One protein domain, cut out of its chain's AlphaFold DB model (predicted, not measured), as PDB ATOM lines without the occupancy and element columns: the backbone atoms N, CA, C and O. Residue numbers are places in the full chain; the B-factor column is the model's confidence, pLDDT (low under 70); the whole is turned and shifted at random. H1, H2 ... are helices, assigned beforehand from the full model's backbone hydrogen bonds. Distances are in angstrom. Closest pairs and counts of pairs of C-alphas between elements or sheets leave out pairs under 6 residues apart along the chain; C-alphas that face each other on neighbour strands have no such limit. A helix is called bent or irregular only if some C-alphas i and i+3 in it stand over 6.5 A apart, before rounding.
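What this domain is: This is residues 37 to 181 of the 266 residues of an uncharacterized protein of bacterium (UniProt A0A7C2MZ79). Long, bent H1 makes the main axis, H2 folds back beside its first arm, and H3 crosses there, residues 162 to 181 sticking out. The printed part has 145 residues with three named helices: all helix. It is only just loose, close to extended, radius of gyration of the C-alphas 21.6 A, spans 75 by 54 by 27 A.

How they stand to each other: H1, residues 38 to 86, by its hydrogen bonds one helix, is bent: C-alphas 62 and 65, 6.6 A apart, end H1a and begin H1b. H2, residues 119 to 139, touches H1a at a shallow tilt of 20 degrees, closest C-alphas Gly 53 and Gly 132, 4.3 A. H3, residues 147 to 179, touches H1a with residues 150 to 158 alone, at a steep 66 degrees. O i to N i+4 pairs within hydrogen-bond range: every one in H1a, 16 of 18 in H1b, 12 of 17 in H2, 28 of 29 in H3.

Where its parts are: H1a begins at C-alpha 38 (42.559, 88.216, 43.817). H3, 45.9 A long, ends at C-alpha 179 (89.798, 110.774, 57.759).

The domain as a whole: The H1 to H2 link is long; pLDDT is under 70 at 55 residues, namely residues 69 to 122 and residue 141.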
ATOM      1  N   ASN A  37      42.754  90.421  48.261       84.44
ATOM      2  CA  ASN A  37      41.953  90.289  47.042       84.44
ATOM      3  C   ASN A  37      42.706  89.513  45.936       84.44
ATOM      4  O   ASN A  37      43.940  89.497  45.903       84.44
ATOM      5  N   ILE A  38      41.978  88.902  44.990       85.06
ATOM      6  CA  ILE A  38      42.559  88.216  43.817       85.06
ATOM      7  C   ILE A  38      43.440  89.180  43.004       85.06
ATOM      8  O   ILE A  38      44.512  88.798  42.538       85.06
ATOM      9  N   PHE A  39      43.004  90.440  42.887       87.25
ATOM     10  CA  PHE A  39      43.697  91.481  42.127       87.25
ATOM     11  C   PHE A  39      45.045  91.842  42.744       87.25
ATOM     12  O   PHE A  39      46.037  91.948  42.025       87.25
ATOM     13  N   TYR A  40      45.093  91.949  44.073       87.88
ATOM     14  CA  TYR A  40      46.339  92.185  44.793       87.88
ATOM     15  C   TYR A  40      47.320  91.031  44.579       87.88
ATOM     16  O   TYR A  40      48.444  91.261  44.143       87.88
ATOM     17  N   LYS A  41      46.875  89.784  44.783       83.50
ATOM     18  CA  LYS A  41      47.728  88.602  44.586       83.50
ATOM     19  C   LYS A  41      48.257  88.522  43.156       83.50
ATOM     20  O   LYS A  41      49.428  88.213  42.961       83.50
ATOM     21  N   PHE A  42      47.430  88.819  42.156       86.75
ATOM     22  CA  PHE A  42      47.876  88.862  40.766       86.75
ATOM     23  C   PHE A  42      48.953  89.933  40.541       86.75
ATOM     24  O   PHE A  42      50.015  89.620  40.002       86.75
ATOM     25  N   ALA A  43      48.709  91.170  40.987       88.06
ATOM     26  CA  ALA A  43      49.659  92.267  40.828       88.06
ATOM     27  C   ALA A  43      50.974  92.010  41.578       88.06
ATOM     28  O   ALA A  43      52.044  92.290  41.042       88.06
ATOM     29  N   GLU A  44      50.912  91.413  42.766       85.44
ATOM     30  CA  GLU A  44      52.078  90.995  43.539       85.44
ATOM     31  C   GLU A  44      52.922  89.962  42.773       85.44
ATOM     32  O   GLU A  44      54.130  90.144  42.605       85.44
ATOM     33  N   HIS A  45      52.307  88.900  42.242       84.31
ATOM     34  CA  HIS A  45      53.036  87.876  41.486       84.31
ATOM     35  C   HIS A  45      53.603  88.426  40.173       84.31
ATOM     36  O   HIS A  45      54.733  88.085  39.813       84.31
ATOM     37  N   LEU A  46      52.856  89.295  39.484       87.94
ATOM     38  CA  LEU A  46      53.312  89.985  38.278       87.94
ATOM     39  C   LEU A  46      54.515  90.874  38.579       87.94
ATOM     40  O   LEU A  46      55.552  90.734  37.932       87.94
ATOM     41  N   PHE A  47      54.408  91.736  39.588       86.31
ATOM     42  CA  PHE A  47      55.475  92.650  39.973       86.31
ATOM     43  C   PHE A  47      56.740  91.895  40.387       86.31
ATOM     44  O   PHE A  47      57.822  92.166  39.864       86.31
ATOM     45  N   ILE A  48      56.610  90.900  41.271       83.25
ATOM     46  CA  ILE A  48      57.764  90.130  41.741       83.25
ATOM     47  C   ILE A  48      58.363  89.289  40.605       83.25
ATOM     48  O   ILE A  48      59.584  89.175  40.521       83.25
ATOM     49  N   GLY A  49      57.538  88.718  39.722       84.62
ATOM     50  CA  GLY A  49      57.997  87.925  38.579       84.62
ATOM     51  C   GLY A  49      58.775  88.756  37.558       84.62
ATOM     52  O   GLY A  49      59.882  88.380  37.177       84.62
ATOM     53  N   VAL A  50      58.237  89.912  37.160       87.69
ATOM     54  CA  VAL A  50      58.894  90.824  36.208       87.69
ATOM     55  C   VAL A  50      60.164  91.420  36.815       87.69
ATOM     56  O   VAL A  50      61.203  91.434  36.156       87.69
ATOM     57  N   SER A  51      60.112  91.857  38.077       86.06
ATOM     58  CA  SER A  51      61.271  92.430  38.770       86.06
ATOM     59  C   SER A  51      62.407  91.416  38.904       86.06
ATOM     60  O   SER A  51      63.534  91.702  38.498       86.06
ATOM     61  N   ALA A  52      62.117  90.210  39.396       85.06
ATOM     62  CA  ALA A  52      63.135  89.177  39.528       85.06
ATOM     63  C   ALA A  52      63.651  88.708  38.155       85.06
ATOM     64  O   ALA A  52      64.851  88.497  38.014       85.06
ATOM     65  N   GLY A  53      62.796  88.616  37.129       87.06
ATOM     66  CA  GLY A  53      63.209  88.263  35.766       87.06
ATOM     67  C   GLY A  53      64.172  89.286  35.158       87.06
ATOM     68  O   GLY A  53      65.237  88.907  34.669       87.06
ATOM     69  N   TYR A  54      63.847  90.579  35.266       87.75
ATOM     70  CA  TYR A  54      64.748  91.666  34.870       87.75
ATOM     71  C   TYR A  54      66.085  91.569  35.608       87.75
ATOM     72  O   TYR A  54      67.149  91.665  34.999       87.75
ATOM     73  N   TRP A  55      66.032  91.322  36.913       86.00
ATOM     74  CA  TRP A  55      67.219  91.297  37.750       86.00
ATOM     75  C   TRP A  55      68.141  90.103  37.465       86.00
ATOM     76  O   TRP A  55      69.356  90.273  37.510       86.00
ATOM     77  N   VAL A  56      67.617  88.918  37.108       87.06
ATOM     78  CA  VAL A  56      68.450  87.791  36.621       87.06
ATOM     79  C   VAL A  56      69.260  88.221  35.404       87.06
ATOM     80  O   VAL A  56      70.478  88.040  35.367       87.06
ATOM     81  N   VAL A  57      68.567  88.759  34.397       86.62
ATOM     82  CA  VAL A  57      69.166  89.110  33.108       86.62
ATOM     83  C   VAL A  57      70.188  90.221  33.307       86.62
ATOM     84  O   VAL A  57      71.315  90.110  32.826       86.62
ATOM     85  N   TYR A  58      69.826  91.245  34.078       85.31
ATOM     86  CA  TYR A  58      70.727  92.325  34.455       85.31
ATOM     87  C   TYR A  58      71.985  91.788  35.143       85.31
ATOM     88  O   TYR A  58      73.089  92.042  34.680       85.31
ATOM     89  N   THR A  59      71.837  90.973  36.188       83.50
ATOM     90  CA  THR A  59      72.974  90.435  36.945       83.50
ATOM     91  C   THR A  59      73.896  89.582  36.073       83.50
ATOM     92  O   THR A  59      75.123  89.658  36.191       83.50
ATOM     93  N   TYR A  60      73.327  88.811  35.147       84.44
ATOM     94  CA  TYR A  60      74.105  88.047  34.182       84.44
ATOM     95  C   TYR A  60      74.952  88.949  33.277       84.44
ATOM     96  O   TYR A  60      76.167  88.765  33.191       84.44
ATOM     97  N   TRP A  61      74.344  89.956  32.651       81.56
ATOM     98  CA  TRP A  61      75.054  90.846  31.729       81.56
ATOM     99  C   TRP A  61      76.019  91.802  32.430       81.56
ATOM    100  O   TRP A  61      77.088  92.092  31.896       81.56
ATOM    101  N   SER A  62      75.669  92.282  33.620       79.69
ATOM    102  CA  SER A  62      76.465  93.263  34.358       79.69
ATOM    103  C   SER A  62      77.644  92.645  35.097       79.69
ATOM    104  O   SER A  62      78.679  93.296  35.213       79.69
ATOM    105  N   TYR A  63      77.518  91.407  35.582       81.00
ATOM    106  CA  TYR A  63      78.542  90.813  36.444       81.00
ATOM    107  C   TYR A  63      79.114  89.508  35.909       81.00
ATOM    108  O   TYR A  63      80.326  89.325  35.958       81.00
ATOM    109  N   LEU A  64      78.298  88.592  35.393       79.19
ATOM    110  CA  LEU A  64      78.810  87.283  34.972       79.19
ATOM    111  C   LEU A  64      79.500  87.349  33.612       79.19
ATOM    112  O   LEU A  64      80.613  86.846  33.463       79.19
ATOM    113  N   HIS A  65      78.874  88.021  32.648       75.25
ATOM    114  CA  HIS A  65      79.419  88.187  31.309       75.25
ATOM    115  C   HIS A  65      80.834  88.801  31.300       75.25
ATOM    116  O   HIS A  65      81.753  88.171  30.768       75.25
ATOM    117  N   PRO A  66      81.073  89.972  31.926       71.38
ATOM    118  CA  PRO A  66      82.395  90.586  31.896       71.38
ATOM    119  C   PRO A  66      83.435  89.861  32.762       71.38
ATOM    120  O   PRO A  66      84.602  89.754  32.375       71.38
ATOM    121  N   ASN A  67      83.045  89.340  33.927       75.00
ATOM    122  CA  ASN A  67      84.016  88.763  34.861       75.00
ATOM    123  C   ASN A  67      84.436  87.339  34.492       75.00
ATOM    124  O   ASN A  67      85.529  86.926  34.864       75.00
ATOM    125  N   ILE A  68      83.596  86.589  33.771       74.88
ATOM    126  CA  ILE A  68      83.906  85.212  33.374       74.88
ATOM    127  C   ILE A  68      84.335  85.184  31.910       74.88
ATOM    128  O   ILE A  68      85.494  84.905  31.621       74.88
ATOM    129  N   PHE A  69      83.436  85.516  30.985       69.31
ATOM    130  CA  PHE A  69      83.668  85.304  29.553       69.31
ATOM    131  C   PHE A  69      84.715  86.270  28.998       69.31
ATOM    132  O   PHE A  69      85.759  85.828  28.522       69.31
ATOM    133  N   LEU A  70      84.521  87.580  29.192       66.25
ATOM    134  CA  LEU A  70      85.492  88.570  28.707       66.25
ATOM    135  C   LEU A  70      86.858  88.426  29.394       66.25
ATOM    136  O   LEU A  70      87.897  88.672  28.781       66.25
ATOM    137  N   SER A  71      86.880  88.014  30.664       64.06
ATOM    138  CA  SER A  71      88.136  87.803  31.390       64.06
ATOM    139  C   SER A  71      88.897  86.578  30.884       64.06
ATOM    140  O   SER A  71      90.114  86.656  30.719       64.06
ATOM    141  N   LEU A  72      88.204  85.478  30.583       65.12
ATOM    142  CA  LEU A  72      88.809  84.283  29.988       65.12
ATOM    143  C   LEU A  72      89.337  84.563  28.580       65.12
ATOM    144  O   LEU A  72      90.485  84.237  28.283       65.12
ATOM    145  N   GLU A  73      88.542  85.227  27.742       62.50
ATOM    146  CA  GLU A  73      88.956  85.634  26.395       62.50
ATOM    147  C   GLU A  73      90.205  86.512  26.433       62.50
ATOM    148  O   GLU A  73      91.164  86.274  25.696       62.50
ATOM    149  N   ARG A  74      90.242  87.481  27.356       60.03
ATOM    150  CA  ARG A  74      91.410  88.341  27.549       60.03
ATOM    151  C   ARG A  74      92.653  87.539  27.940       60.03
ATOM    152  O   ARG A  74      93.717  87.797  27.389       60.03
ATOM    153  N   ILE A  75      92.548  86.580  28.863       63.72
ATOM    154  CA  ILE A  75      93.692  85.754  29.300       63.72
ATOM    155  C   ILE A  75      94.210  84.881  28.151       63.72
ATOM    156  O   ILE A  75      95.420  84.815  27.923       63.72
ATOM    157  N   LEU A  76      93.309  84.244  27.401       65.12
ATOM    158  CA  LEU A  76      93.675  83.410  26.255       65.12
ATOM    159  C   LEU A  76      94.375  84.230  25.162       65.12
ATOM    160  O   LEU A  76      95.403  83.802  24.636       65.12
ATOM    161  N   TYR A  77      93.874  85.434  24.876       61.72
ATOM    162  CA  TYR A  77      94.472  86.335  23.893       61.72
ATOM    163  C   TYR A  77      95.866  86.828  24.314       61.72
ATOM    164  O   TYR A  77      96.794  86.842  23.504       61.72
ATOM    165  N   MET A  78      96.050  87.178  25.593       55.72
ATOM    166  CA  MET A  78      97.349  87.628  26.115       55.72
ATOM    167  C   MET A  78      98.402  86.511  26.099       55.72
ATOM    168  O   MET A  78      99.547  86.763  25.725       55.72
ATOM    169  N   ASN A  79      98.021  85.272  26.426       59.56
ATOM    170  CA  ASN A  79      98.920  84.116  26.337       59.56
ATOM    171  C   ASN A  79      99.330  83.801  24.890       59.56
ATOM    172  O   ASN A  79     100.469  83.396  24.647       59.56
ATOM    173  N   TYR A  80      98.430  84.001  23.924       55.75
ATOM    174  CA  TYR A  80      98.743  83.826  22.506       55.75
ATOM    175  C   TYR A  80      99.739  84.877  22.004       55.75
ATOM    176  O   TYR A  80     100.755  84.509  21.416       55.75
ATOM    177  N   LEU A  81      99.506  86.162  22.304       59.00
ATOM    178  CA  LEU A  81     100.437  87.237  21.939       59.00
ATOM    179  C   LEU A  81     101.812  87.060  22.590       59.00
ATOM    180  O   LEU A  81     102.837  87.285  21.952       59.00
ATOM    181  N   HIS A  82     101.854  86.622  23.849       56.78
ATOM    182  CA  HIS A  82     103.113  86.342  24.536       56.78
ATOM    183  C   HIS A  82     103.900  85.211  23.850       56.78
ATOM    184  O   HIS A  82     105.097  85.351  23.611       56.78
ATOM    185  N   ASN A  83     103.228  84.124  23.455       54.94
ATOM    186  CA  ASN A  83     103.869  83.013  22.746       54.94
ATOM    187  C   ASN A  83     104.262  83.353  21.298       54.94
ATOM    188  O   ASN A  83     105.268  82.830  20.821       54.94
ATOM    189  N   SER A  84     103.522  84.231  20.608       55.34
ATOM    190  CA  SER A  84     103.866  84.669  19.247       55.34
ATOM    191  C   SER A  84     105.024  85.668  19.211       55.34
ATOM    192  O   SER A  84     105.761  85.696  18.236       55.34
ATOM    193  N   LEU A  85     105.194  86.487  20.255       57.97
ATOM    194  CA  LEU A  85     106.291  87.463  20.346       57.97
ATOM    195  C   LEU A  85     107.623  86.836  20.798       57.97
ATOM    196  O   LEU A  85     108.677  87.409  20.547       57.97
ATOM    197  N   ILE A  86     107.593  85.681  21.473       57.91
ATOM    198  CA  ILE A  86     108.793  84.999  22.002       57.91
ATOM    199  C   ILE A  86     109.348  83.948  21.029       57.91
ATOM    200  O   ILE A  86     110.508  83.548  21.136       57.91
ATOM    201  N   LYS A  87     108.547  83.490  20.062       51.59
ATOM    202  CA  LYS A  87     108.931  82.429  19.129       51.59
ATOM    203  C   LYS A  87     108.736  82.910  17.691       51.59
ATOM    204  O   LYS A  87     107.670  82.718  17.116       51.59
ATOM    205  N   ASP A  88     109.785  83.496  17.110       53.22
ATOM    206  CA  ASP A  88     109.902  83.800  15.672       53.22
ATOM    207  C   ASP A  88     109.909  82.504  14.834       53.22
ATOM    208  O   ASP A  88     110.918  82.127  14.234       53.22
ATOM    209  N   GLN A  89     108.799  81.763  14.799       46.88
ATOM    210  CA  GLN A  89     108.614  80.671  13.851       46.88
ATOM    211  C   GLN A  89     107.211  80.648  13.247       46.88
ATOM    212  O   GLN A  89     106.194  80.625  13.934       46.88
ATOM    213  N   VAL A  90     107.244  80.640  11.912       48.81
ATOM    214  CA  VAL A  90     106.178  80.471  10.922       48.81
ATOM    215  C   VAL A  90     105.011  79.635  11.444       48.81
ATOM    216  O   VAL A  90     105.175  78.483  11.835       48.81
ATOM    217  N   ILE A  91     103.823  80.234  11.400       44.47
ATOM    218  CA  ILE A  91     102.559  79.675  11.872       44.47
ATOM    219  C   ILE A  91     102.046  78.661  10.832       44.47
ATOM    220  O   ILE A  91     101.622  79.083   9.752       44.47
ATOM    221  N   PRO A  92     102.026  77.339  11.094       38.44
ATOM    222  CA  PRO A  92     101.136  76.457  10.356       38.44
ATOM    223  C   PRO A  92      99.700  76.847  10.712       38.44
ATOM    224  O   PRO A  92      99.346  76.925  11.889       38.44
ATOM    225  N   TYR A  93      98.898  77.124   9.682       43.41
ATOM    226  CA  TYR A  93      97.470  77.436   9.749       43.41
ATOM    227  C   TYR A  93      96.710  76.257  10.379       43.41
ATOM    228  O   TYR A  93      96.095  75.444   9.698       43.41
ATOM    229  N   TYR A  94      96.778  76.120  11.697       39.47
ATOM    230  CA  TYR A  94      95.843  75.321  12.468       39.47
ATOM    231  C   TYR A  94      94.819  76.288  13.046       39.47
ATOM    232  O   TYR A  94      94.946  76.754  14.172       39.47
ATOM    233  N   ASN A  95      93.843  76.622  12.199       37.62
ATOM    234  CA  ASN A  95      92.498  77.085  12.539       37.62
ATOM    235  C   ASN A  95      92.405  77.943  13.806       37.62
ATOM    236  O   ASN A  95      91.749  77.584  14.786       37.62
ATOM    237  N   PHE A  96      93.016  79.123  13.752       43.38
ATOM    238  CA  PHE A  96      92.781  80.166  14.746       43.38
ATOM    239  C   PHE A  96      91.354  80.752  14.642       43.38
ATOM    240  O   PHE A  96      90.858  81.358  15.589       43.38
ATOM    241  N   ASP A  97      90.642  80.450  13.550       43.69
ATOM    242  CA  ASP A  97      89.208  80.706  13.351       43.69
ATOM    243  C   ASP A  97      88.305  79.971  14.364       43.69
ATOM    244  O   ASP A  97      87.149  80.347  14.539       43.69
ATOM    245  N   LEU A  98      88.811  78.948  15.075       44.94
ATOM    246  CA  LEU A  98      88.058  78.259  16.133       44.94
ATOM    247  C   LEU A  98      88.204  78.922  17.516       44.94
ATOM    248  O   LEU A  98      87.401  78.650  18.408       44.94
ATOM    249  N   ILE A  99      89.205  79.793  17.698       42.38
ATOM    250  CA  ILE A  99      89.493  80.482  18.972       42.38
ATOM    251  C   ILE A  99      89.190  81.993  18.877       42.38
ATOM    252  O   ILE A  99      88.900  82.621  19.893       42.38
ATOM    253  N   LEU A 100      89.125  82.568  17.667       45.69
ATOM    254  CA  LEU A 100      88.683  83.948  17.419       45.69
ATOM    255  C   LEU A 100      87.291  84.159  16.768       45.69
ATOM    256  O   LEU A 100      87.098  85.199  16.141       45.69
ATOM    257  N   PRO A 101      86.243  83.331  16.970       43.56
ATOM    258  CA  PRO A 101      84.895  83.815  16.689       43.56
ATOM    259  C   PRO A 101      84.420  84.844  17.728       43.56
ATOM    260  O   PRO A 101      83.504  85.609  17.441       43.56
ATOM    261  N   ILE A 102      84.998  84.884  18.938       46.72
ATOM    262  CA  ILE A 102      84.433  85.701  20.028       46.72
ATOM    263  C   ILE A 102      84.892  87.168  19.978       46.72
ATOM    264  O   ILE A 102      84.133  88.059  20.345       46.72
ATOM    265  N   VAL A 103      86.051  87.451  19.373       44.38
ATOM    266  CA  VAL A 103      86.428  88.819  18.972       44.38
ATOM    267  C   VAL A 103      85.967  89.055  17.533       44.38
ATOM    268  O   VAL A 103      86.747  89.343  16.630       44.38
ATOM    269  N   GLY A 104      84.662  88.918  17.300       38.69
ATOM    270  CA  GLY A 104      84.042  89.561  16.150       38.69
ATOM    271  C   GLY A 104      84.202  91.069  16.316       38.69
ATOM    272  O   GLY A 104      83.971  91.575  17.411       38.69
ATOM    273  N   ASN A 105      84.642  91.756  15.255       34.47
ATOM    274  CA  ASN A 105      84.757  93.212  15.141       34.47
ATOM    275  C   ASN A 105      83.879  93.944  16.165       34.47
ATOM    276  O   ASN A 105      82.680  94.107  15.931       34.47
ATOM    277  N   TYR A 106      84.459  94.413  17.275       38.94
ATOM    278  CA  TYR A 106      83.767  95.331  18.174       38.94
ATOM    279  C   TYR A 106      83.706  96.698  17.480       38.94
ATOM    280  O   TYR A 106      84.291  97.696  17.888       38.94
ATOM    281  N   LYS A 107      82.968  96.769  16.370       34.53
ATOM    282  CA  LYS A 107      82.361  98.028  15.983       34.53
ATOM    283  C   LYS A 107      81.464  98.382  17.158       34.53
ATOM    284  O   LYS A 107      80.578  97.618  17.521       34.53
ATOM    285  N   LEU A 108      81.791  99.497  17.792       40.81
ATOM    286  CA  LEU A 108      81.079 100.133  18.888       40.81
ATOM    287  C   LEU A 108      79.598 100.336  18.503       40.81
ATOM    288  O   LEU A 108      79.208 101.407  18.050       40.81
ATOM    289  N   THR A 109      78.781  99.290  18.613       30.73
ATOM    290  CA  THR A 109      77.357  99.304  18.275       30.73
ATOM    291  C   THR A 109      76.600  98.536  19.352       30.73
ATOM    292  O   THR A 109      76.615  97.311  19.373       30.73
ATOM    293  N   LEU A 110      76.003  99.285  20.284       39.22
ATOM    294  CA  LEU A 110      74.869  98.918  21.146       39.22
ATOM    295  C   LEU A 110      74.632  97.405  21.351       39.22
ATOM    296  O   LEU A 110      73.702  96.848  20.783       39.22
ATOM    297  N   GLY A 111      75.455  96.769  22.192       41.75
ATOM    298  CA  GLY A 111      75.077  95.689  23.123       41.75
ATOM    299  C   GLY A 111      74.292  94.459  22.637       41.75
ATOM    300  O   GLY A 111      73.807  93.715  23.485       41.75
ATOM    301  N   LEU A 112      74.144  94.214  21.337       39.81
ATOM    302  CA  LEU A 112      73.462  93.042  20.787       39.81
ATOM    303  C   LEU A 112      74.506  92.183  20.058       39.81
ATOM    304  O   LEU A 112      74.982  92.598  19.000       39.81
ATOM    305  N   PRO A 113      74.901  91.017  20.603       46.19
ATOM    306  CA  PRO A 113      75.812  90.106  19.917       46.19
ATOM    307  C   PRO A 113      75.221  89.723  18.555       46.19
ATOM    308  O   PRO A 113      74.057  89.327  18.465       46.19
ATOM    309  N   SER A 114      76.007  89.861  17.488       47.06
ATOM    310  CA  SER A 114      75.610  89.479  16.134       47.06
ATOM    311  C   SER A 114      75.211  87.996  16.093       47.06
ATOM    312  O   SER A 114      75.976  87.105  16.453       47.06
ATOM    313  N   LEU A 115      73.979  87.733  15.656       47.22
ATOM    314  CA  LEU A 115      73.308  86.430  15.746       47.22
ATOM    315  C   LEU A 115      73.840  85.340  14.791       47.22
ATOM    316  O   LEU A 115      73.261  84.258  14.744       47.22
ATOM    317  N   THR A 116      74.884  85.586  13.996       47.31
ATOM    318  CA  THR A 116      75.040  84.876  12.712       47.31
ATOM    319  C   THR A 116      76.227  83.921  12.543       47.31
ATOM    320  O   THR A 116      76.387  83.412  11.440       47.31
ATOM    321  N   SER A 117      77.003  83.556  13.576       51.50
ATOM    322  CA  SER A 117      77.959  82.428  13.404       51.50
ATOM    323  C   SER A 117      78.450  81.691  14.653       51.50
ATOM    324  O   SER A 117      79.022  80.611  14.523       51.50
ATOM    325  N   ASN A 118      78.248  82.217  15.863       60.78
ATOM    326  CA  ASN A 118      78.970  81.714  17.034       60.78
ATOM    327  C   ASN A 118      78.022  81.006  18.001       60.78
ATOM    328  O   ASN A 118      77.295  81.658  18.751       60.78
ATOM    329  N   PHE A 119      78.066  79.670  18.030       66.88
ATOM    330  CA  PHE A 119      77.323  78.837  18.991       66.88
ATOM    331  C   PHE A 119      77.491  79.330  20.444       66.88
ATOM    332  O   PHE A 119      76.529  79.386  21.206       66.88
ATOM    333  N   TRP A 120      78.696  79.788  20.796       64.62
ATOM    334  CA  TRP A 120      79.014  80.370  22.103       64.62
ATOM    335  C   TRP A 120      78.313  81.709  22.378       64.62
ATOM    336  O   TRP A 120      77.823  81.923  23.484       64.62
ATOM    337  N   ALA A 121      78.197  82.590  21.377       66.69
ATOM    338  CA  ALA A 121      77.469  83.854  21.521       66.69
ATOM    339  C   ALA A 121      75.959  83.616  21.670       66.69
ATOM    340  O   ALA A 121      75.294  84.299  22.447       66.69
ATOM    341  N   LEU A 122      75.431  82.601  20.979       68.44
ATOM    342  CA  LEU A 122      74.042  82.181  21.123       68.44
ATOM    343  C   LEU A 122      73.768  81.648  22.541       68.44
ATOM    344  O   LEU A 122      72.802  82.067  23.178       68.44
ATOM    345  N   LEU A 123      74.639  80.777  23.065       75.38
ATOM    346  CA  LEU A 123      74.522  80.222  24.420       75.38
ATOM    347  C   LEU A 123      74.475  81.330  25.488       75.38
ATOM    348  O   LEU A 123      73.658  81.288  26.407       75.38
ATOM    349  N   ASN A 124      75.312  82.349  25.316       76.25
ATOM    350  CA  ASN A 124      75.434  83.493  26.210       76.25
ATOM    351  C   ASN A 124      74.156  84.356  26.285       76.25
ATOM    352  O   ASN A 124      73.883  84.967  27.312       76.25
ATOM    353  N   ILE A 125      73.329  84.367  25.234       77.88
ATOM    354  CA  ILE A 125      72.007  85.021  25.236       77.88
ATOM    355  C   ILE A 125      70.928  84.067  25.760       77.88
ATOM    356  O   ILE A 125      70.036  84.467  26.514       77.88
ATOM    357  N   ILE A 126      70.993  82.795  25.365       84.62
ATOM    358  CA  ILE A 126      69.973  81.798  25.699       84.62
ATOM    359  C   ILE A 126      69.929  81.534  27.205       84.62
ATOM    360  O   ILE A 126      68.839  81.522  27.773       84.62
ATOM    361  N   ILE A 127      71.078  81.371  27.868       85.88
ATOM    362  CA  ILE A 127      71.141  81.076  29.309       85.88
ATOM    363  C   ILE A 127      70.396  82.129  30.154       85.88
ATOM    364  O   ILE A 127      69.470  81.743  30.875       85.88
ATOM    365  N   PRO A 128      70.713  83.439  30.084       85.00
ATOM    366  CA  PRO A 128      70.009  84.442  30.881       85.00
ATOM    367  C   PRO A 128      68.543  84.589  30.475       85.00
ATOM    368  O   PRO A 128      67.701  84.834  31.336       85.00
ATOM    369  N   THR A 129      68.215  84.397  29.195       86.00
ATOM    370  CA  THR A 129      66.826  84.466  28.716       86.00
ATOM    371  C   THR A 129      65.992  83.328  29.293       86.00
ATOM    372  O   THR A 129      64.896  83.563  29.796       86.00
ATOM    373  N   ILE A 130      66.525  82.102  29.301       89.94
ATOM    374  CA  ILE A 130      65.880  80.956  29.945       89.94
ATOM    375  C   ILE A 130      65.737  81.229  31.439       89.94
ATOM    376  O   ILE A 130      64.628  81.139  31.954       89.94
ATOM    377  N   LEU A 131      66.808  81.617  32.137       87.25
ATOM    378  CA  LEU A 131      66.733  81.883  33.576       87.25
ATOM    379  C   LEU A 131      65.717  82.991  33.906       87.25
ATOM    380  O   LEU A 131      64.981  82.851  34.884       87.25
ATOM    381  N   GLY A 132      65.625  84.037  33.081       86.19
ATOM    382  CA  GLY A 132      64.616  85.094  33.193       86.19
ATOM    383  C   GLY A 132      63.189  84.587  32.955       86.19
ATOM    384  O   GLY A 132      62.293  84.884  33.746       86.19
ATOM    385  N   LEU A 133      62.971  83.757  31.931       86.00
ATOM    386  CA  LEU A 133      61.670  83.133  31.660       86.00
ATOM    387  C   LEU A 133      61.245  82.162  32.772       86.00
ATOM    388  O   LEU A 133      60.070  82.125  33.137       86.00
ATOM    389  N   LEU A 134      62.181  81.414  33.363       87.12
ATOM    390  CA  LEU A 134      61.892  80.496  34.470       87.12
ATOM    391  C   LEU A 134      61.374  81.233  35.714       87.12
ATOM    392  O   LEU A 134      60.588  80.665  36.470       87.12
ATOM    393  N   VAL A 135      61.749  82.500  35.920       86.19
ATOM    394  CA  VAL A 135      61.190  83.322  37.007       86.19
ATOM    395  C   VAL A 135      59.708  83.625  36.777       86.19
ATOM    396  O   VAL A 135      58.926  83.619  37.729       86.19
ATOM    397  N   LEU A 136      59.283  83.810  35.522       83.06
ATOM    398  CA  LEU A 136      57.871  84.038  35.192       83.06
ATOM    399  C   LEU A 136      56.988  82.825  35.519       83.06
ATOM    400  O   LEU A 136      55.791  82.990  35.743       83.06
ATOM    401  N   ALA A 137      57.560  81.623  35.657       83.00
ATOM    402  CA  ALA A 137      56.825  80.451  36.135       83.00
ATOM    403  C   ALA A 137      56.250  80.636  37.555       83.00
ATOM    404  O   ALA A 137      55.330  79.914  37.938       83.00
ATOM    405  N   LYS A 138      56.729  81.633  38.319       74.56
ATOM    406  CA  LYS A 138      56.148  82.040  39.607       74.56
ATOM    407  C   LYS A 138      54.700  82.534  39.486       74.56
ATOM    408  O   LYS A 138      53.955  82.425  40.454       74.56
ATOM    409  N   LEU A 139      54.281  83.018  38.312       74.25
ATOM    410  CA  LEU A 139      52.892  83.421  38.044       74.25
ATOM    411  C   LEU A 139      51.905  82.253  38.184       74.25
ATOM    412  O   LEU A 139      50.725  82.472  38.455       74.25
ATOM    413  N   PHE A 140      52.381  81.011  38.039       79.62
ATOM    414  CA  PHE A 140      51.563  79.812  38.153       79.62
ATOM    415  C   PHE A 140      51.980  78.990  39.383       79.62
ATOM    416  O   PHE A 140      53.038  78.356  39.367       79.62
ATOM    417  N   PRO A 141      51.138  78.888  40.431       68.12
ATOM    418  CA  PRO A 141      51.503  78.197  41.672       68.12
ATOM    419  C   PRO A 141      51.866  76.713  41.471       68.12
ATOM    420  O   PRO A 141      52.634  76.161  42.252       68.12
ATOM    421  N   LYS A 142      51.380  76.072  40.396       77.12
ATOM    422  CA  LYS A 142      51.692  74.672  40.056       77.12
ATOM    423  C   LYS A 142      53.120  74.460  39.522       77.12
ATOM    424  O   LYS A 142      53.705  73.416  39.784       77.12
ATOM    425  N   ILE A 143      53.683  75.427  38.787       82.62
ATOM    426  CA  ILE A 143      55.031  75.331  38.176       82.62
ATOM    427  C   ILE A 143      56.044  76.244  38.894       82.62
ATOM    428  O   ILE A 143      57.237  76.226  38.598       82.62
ATOM    429  N   GLY A 144      55.615  76.972  39.930       76.19
ATOM    430  CA  GLY A 144      56.455  77.901  40.694       76.19
ATOM    431  C   GLY A 144      57.716  77.291  41.321       76.19
ATOM    432  O   GLY A 144      58.621  78.026  41.710       76.19
ATOM    433  N   TRP A 145      57.836  75.960  41.381       85.12
ATOM    434  CA  TRP A 145      59.069  75.300  41.805       85.12
ATOM    435  C   TRP A 145      60.254  75.559  40.873       85.12
ATOM    436  O   TRP A 145      61.383  75.653  41.352       85.12
ATOM    437  N   VAL A 146      60.005  75.714  39.572       86.69
ATOM    438  CA  VAL A 146      61.047  75.925  38.561       86.69
ATOM    439  C   VAL A 146      61.716  77.291  38.742       86.69
ATOM    440  O   VAL A 146      62.932  77.418  38.604       86.69
ATOM    441  N   SER A 147      60.951  78.295  39.184       87.31
ATOM    442  CA  SER A 147      61.470  79.631  39.502       87.31
ATOM    443  C   SER A 147      62.509  79.619  40.631       87.31
ATOM    444  O   SER A 147      63.284  80.571  40.739       87.31
ATOM    445  N   ARG A 148      62.559  78.572  41.469       87.75
ATOM    446  CA  ARG A 148      63.532  78.482  42.570       87.75
ATOM    447  C   ARG A 148      64.971  78.383  42.076       87.75
ATOM    448  O   ARG A 148      65.852  78.901  42.750       87.75
ATOM    449  N   ILE A 149      65.201  77.776  40.910       89.38
ATOM    450  CA  ILE A 149      66.541  77.641  40.319       89.38
ATOM    451  C   ILE A 149      67.102  79.029  39.992       89.38
ATOM    452  O   ILE A 149      68.191  79.383  40.440       89.38
ATOM    453  N   SER A 150      66.317  79.853  39.294       88.56
ATOM    454  CA  SER A 150      66.712  81.224  38.965       88.56
ATOM    455  C   SER A 150      66.870  82.104  40.209       88.56
ATOM    456  O   SER A 150      67.804  82.897  40.278       88.56
ATOM    457  N   ILE A 151      66.006  81.948  41.219       85.69
ATOM    458  CA  ILE A 151      66.108  82.713  42.476       85.69
ATOM    459  C   ILE A 151      67.352  82.307  43.282       85.69
ATOM    460  O   ILE A 151      68.033  83.170  43.832       85.69
ATOM    461  N   ALA A 152      67.689  81.017  43.338       89.88
ATOM    462  CA  ALA A 152      68.904  80.552  44.005       89.88
ATOM    463  C   ALA A 152      70.162  81.111  43.325       89.88
ATOM    464  O   ALA A 152      71.075  81.578  44.005       89.88
ATOM    465  N   PHE A 153      70.173  81.131  41.990       88.69
ATOM    466  CA  PHE A 153      71.249  81.725  41.201       88.69
ATOM    467  C   PHE A 153      71.430  83.222  41.497       88.69
ATOM    468  O   PHE A 153      72.535  83.658  41.812       88.69
ATOM    469  N   ILE A 154      70.334  83.986  41.477       88.00
ATOM    470  CA  ILE A 154      70.276  85.404  41.874       88.00
ATOM    471  C   ILE A 154      70.918  85.627  43.242       88.00
ATOM    472  O   ILE A 154      71.810  86.462  43.382       88.00
ATOM    473  N   ILE A 155      70.444  84.899  44.256       89.94
ATOM    474  CA  ILE A 155      70.876  85.099  45.639       89.94
ATOM    475  C   ILE A 155      72.360  84.752  45.780       89.94
ATOM    476  O   ILE A 155      73.090  85.504  46.418       89.94
ATOM    477  N   GLY A 156      72.821  83.664  45.154       90.94
ATOM    478  CA  GLY A 156      74.225  83.258  45.193       90.94
ATOM    479  C   GLY A 156      75.162  84.292  44.567       90.94
ATOM    480  O   GLY A 156      76.138  84.698  45.199       90.94
ATOM    481  N   VAL A 157      74.841  84.763  43.358       88.38
ATOM    482  CA  VAL A 157      75.664  85.757  42.649       88.38
ATOM    483  C   VAL A 157      75.700  87.074  43.420       88.38
ATOM    484  O   VAL A 157      76.774  87.625  43.655       88.38
ATOM    485  N   THR A 158      74.552  87.556  43.887       88.00
ATOM    486  CA  THR A 158      74.486  88.853  44.567       88.00
ATOM    487  C   THR A 158      75.034  88.824  45.978       88.00
ATOM    488  O   THR A 158      75.665  89.795  46.386       88.00
ATOM    489  N   ALA A 159      74.880  87.725  46.717       89.69
ATOM    490  CA  ALA A 159      75.590  87.565  47.982       89.69
ATOM    491  C   ALA A 159      77.109  87.617  47.758       89.69
ATOM    492  O   ALA A 159      77.798  88.352  48.461       89.69
ATOM    493  N   GLY A 160      77.622  86.920  46.735       88.19
ATOM    494  CA  GLY A 160      79.043  86.963  46.379       88.19
ATOM    495  C   GLY A 160      79.530  88.372  46.025       88.19
ATOM    496  O   GLY A 160      80.544  88.827  46.557       88.19
ATOM    497  N   ILE A 161      78.779  89.091  45.184       85.88
ATOM    498  CA  ILE A 161      79.109  90.469  44.794       85.88
ATOM    499  C   ILE A 161      79.047  91.408  45.997       85.88
ATOM    500  O   ILE A 161      79.979  92.178  46.194       85.88
ATOM    501  N   ASN A 162      77.998  91.355  46.817       87.94
ATOM    502  CA  ASN A 162      77.836  92.282  47.939       87.94
ATOM    503  C   ASN A 162      78.896  92.064  49.024       87.94
ATOM    504  O   ASN A 162      79.376  93.037  49.598       87.94
ATOM    505  N   ILE A 163      79.306  90.817  49.284       89.19
ATOM    506  CA  ILE A 163      80.381  90.528  50.246       89.19
ATOM    507  C   ILE A 163      81.696  91.163  49.782       89.19
ATOM    508  O   ILE A 163      82.363  91.830  50.570       89.19
ATOM    509  N   TYR A 164      82.059  90.985  48.510       83.19
ATOM    510  CA  TYR A 164      83.326  91.501  47.996       83.19
ATOM    511  C   TYR A 164      83.265  92.999  47.678       83.19
ATOM    512  O   TYR A 164      84.066  93.781  48.175       83.19
ATOM    513  N   SER A 165      82.310  93.415  46.848       83.81
ATOM    514  CA  SER A 165      82.208  94.785  46.349       83.81
ATOM    515  C   SER A 165      81.732  95.739  47.435       83.81
ATOM    516  O   SER A 165      82.436  96.694  47.752       83.81
ATOM    517  N   THR A 166      80.564  95.482  48.024       87.00
ATOM    518  CA  THR A 166      79.972  96.392  49.010       87.00
ATOM    519  C   THR A 166      80.681  96.289  50.352       87.00
ATOM    520  O   THR A 166      80.988  97.319  50.935       87.00
ATOM    521  N   GLY A 167      81.035  95.083  50.806       86.75
ATOM    522  CA  GLY A 167      81.746  94.894  52.073       86.75
ATOM    523  C   GLY A 167      83.076  95.651  52.126       86.75
ATOM    524  O   GLY A 167      83.321  96.406  53.066       86.75
ATOM    525  N   ILE A 168      83.912  95.518  51.091       87.62
ATOM    526  CA  ILE A 168      85.188  96.247  51.020       87.62
ATOM    527  C   ILE A 168      84.944  97.748  50.815       87.62
ATOM    528  O   ILE A 168      85.579  98.568  51.481       87.62
ATOM    529  N   ALA A 169      84.016  98.126  49.929       89.88
ATOM    530  CA  ALA A 169      83.726  99.533  49.661       89.88
ATOM    531  C   ALA A 169      83.191 100.269  50.896       89.88
ATOM    532  O   ALA A 169      83.598 101.404  51.136       89.88
ATOM    533  N   ASP A 170      82.331  99.640  51.697       91.94
ATOM    534  CA  ASP A 170      81.769 100.240  52.907       91.94
ATOM    535  C   ASP A 170      82.836 100.428  53.985       91.94
ATOM    536  O   ASP A 170      82.866 101.481  54.619       91.94
ATOM    537  N   ILE A 171      83.761  99.476  54.148       91.19
ATOM    538  CA  ILE A 171      84.905  99.628  55.061       91.19
ATOM    539  C   ILE A 171      85.783 100.802  54.615       91.19
ATOM    540  O   ILE A 171      86.084 101.691  55.412       91.19
ATOM    541  N   ILE A 172      86.148 100.857  53.329       90.81
ATOM    542  CA  ILE A 172      86.947 101.962  52.780       90.81
ATOM    543  C   ILE A 172      86.209 103.293  52.948       90.81
ATOM    544  O   ILE A 172      86.810 104.294  53.342       90.81
ATOM    545  N   LYS A 173      84.900 103.319  52.692       91.62
ATOM    546  CA  LYS A 173      84.065 104.508  52.856       91.62
ATOM    547  C   LYS A 173      84.021 104.956  54.313       91.62
ATOM    548  O   LYS A 173      84.173 106.146  54.554       91.62
ATOM    549  N   GLN A 174      83.877 104.047  55.275       88.69
ATOM    550  CA  GLN A 174      83.893 104.371  56.705       88.69
ATOM    551  C   GLN A 174      85.248 104.940  57.150       88.69
ATOM    552  O   GLN A 174      85.287 105.932  57.883       88.69
ATOM    553  N   ILE A 175      86.355 104.378  56.651       90.00
ATOM    554  CA  ILE A 175      87.706 104.903  56.897       90.00
ATOM    555  C   ILE A 175      87.830 106.316  56.314       90.00
ATOM    556  O   ILE A 175      88.178 107.256  57.029       90.00
ATOM    557  N   ASN A 176      87.460 106.498  55.044       88.19
ATOM    558  CA  ASN A 176      87.527 107.795  54.369       88.19
ATOM    559  C   ASN A 176      86.625 108.845  55.030       88.19
ATOM    560  O   ASN A 176      87.049 109.985  55.210       88.19
ATOM    561  N   SER A 177      85.410 108.475  55.443       87.31
ATOM    562  CA  SER A 177      84.496 109.357  56.178       87.31
ATOM    563  C   SER A 177      85.056 109.786  57.532       87.31
ATOM    564  O   SER A 177      84.720 110.870  57.998       87.31
ATOM    565  N   THR A 178      85.927 108.981  58.140       86.06
ATOM    566  CA  THR A 178      86.599 109.323  59.400       86.06
ATOM    567  C   THR A 178      87.828 110.210  59.175       86.06
ATOM    568  O   THR A 178      88.087 111.093  59.985       86.06
ATOM    569  N   ILE A 179      88.560 110.028  58.068       84.00
ATOM    570  CA  ILE A 179      89.798 110.774  57.759       84.00
ATOM    571  C   ILE A 179      89.523 112.155  57.145       84.00
ATOM    572  O   ILE A 179      90.145 113.136  57.542       84.00
ATOM    573  N   ASN A 180      88.595 112.246  56.188       83.94
ATOM    574  CA  ASN A 180      88.294 113.478  55.451       83.94
ATOM    575  C   ASN A 180      87.987 114.721  56.321       83.94
ATOM    576  O   ASN A 180      88.437 115.807  55.965       83.94
ATOM    577  N   PRO A 181      87.257 114.626  57.453       82.25
ATOM    578  CA  PRO A 181      87.047 115.786  58.322       82.25
ATOM    579  C   PRO A 181      88.340 116.271  58.991       82.25
ATOM    580  O   PRO A 181      88.465 117.469  59.208       82.25
TER     581      PRO A 181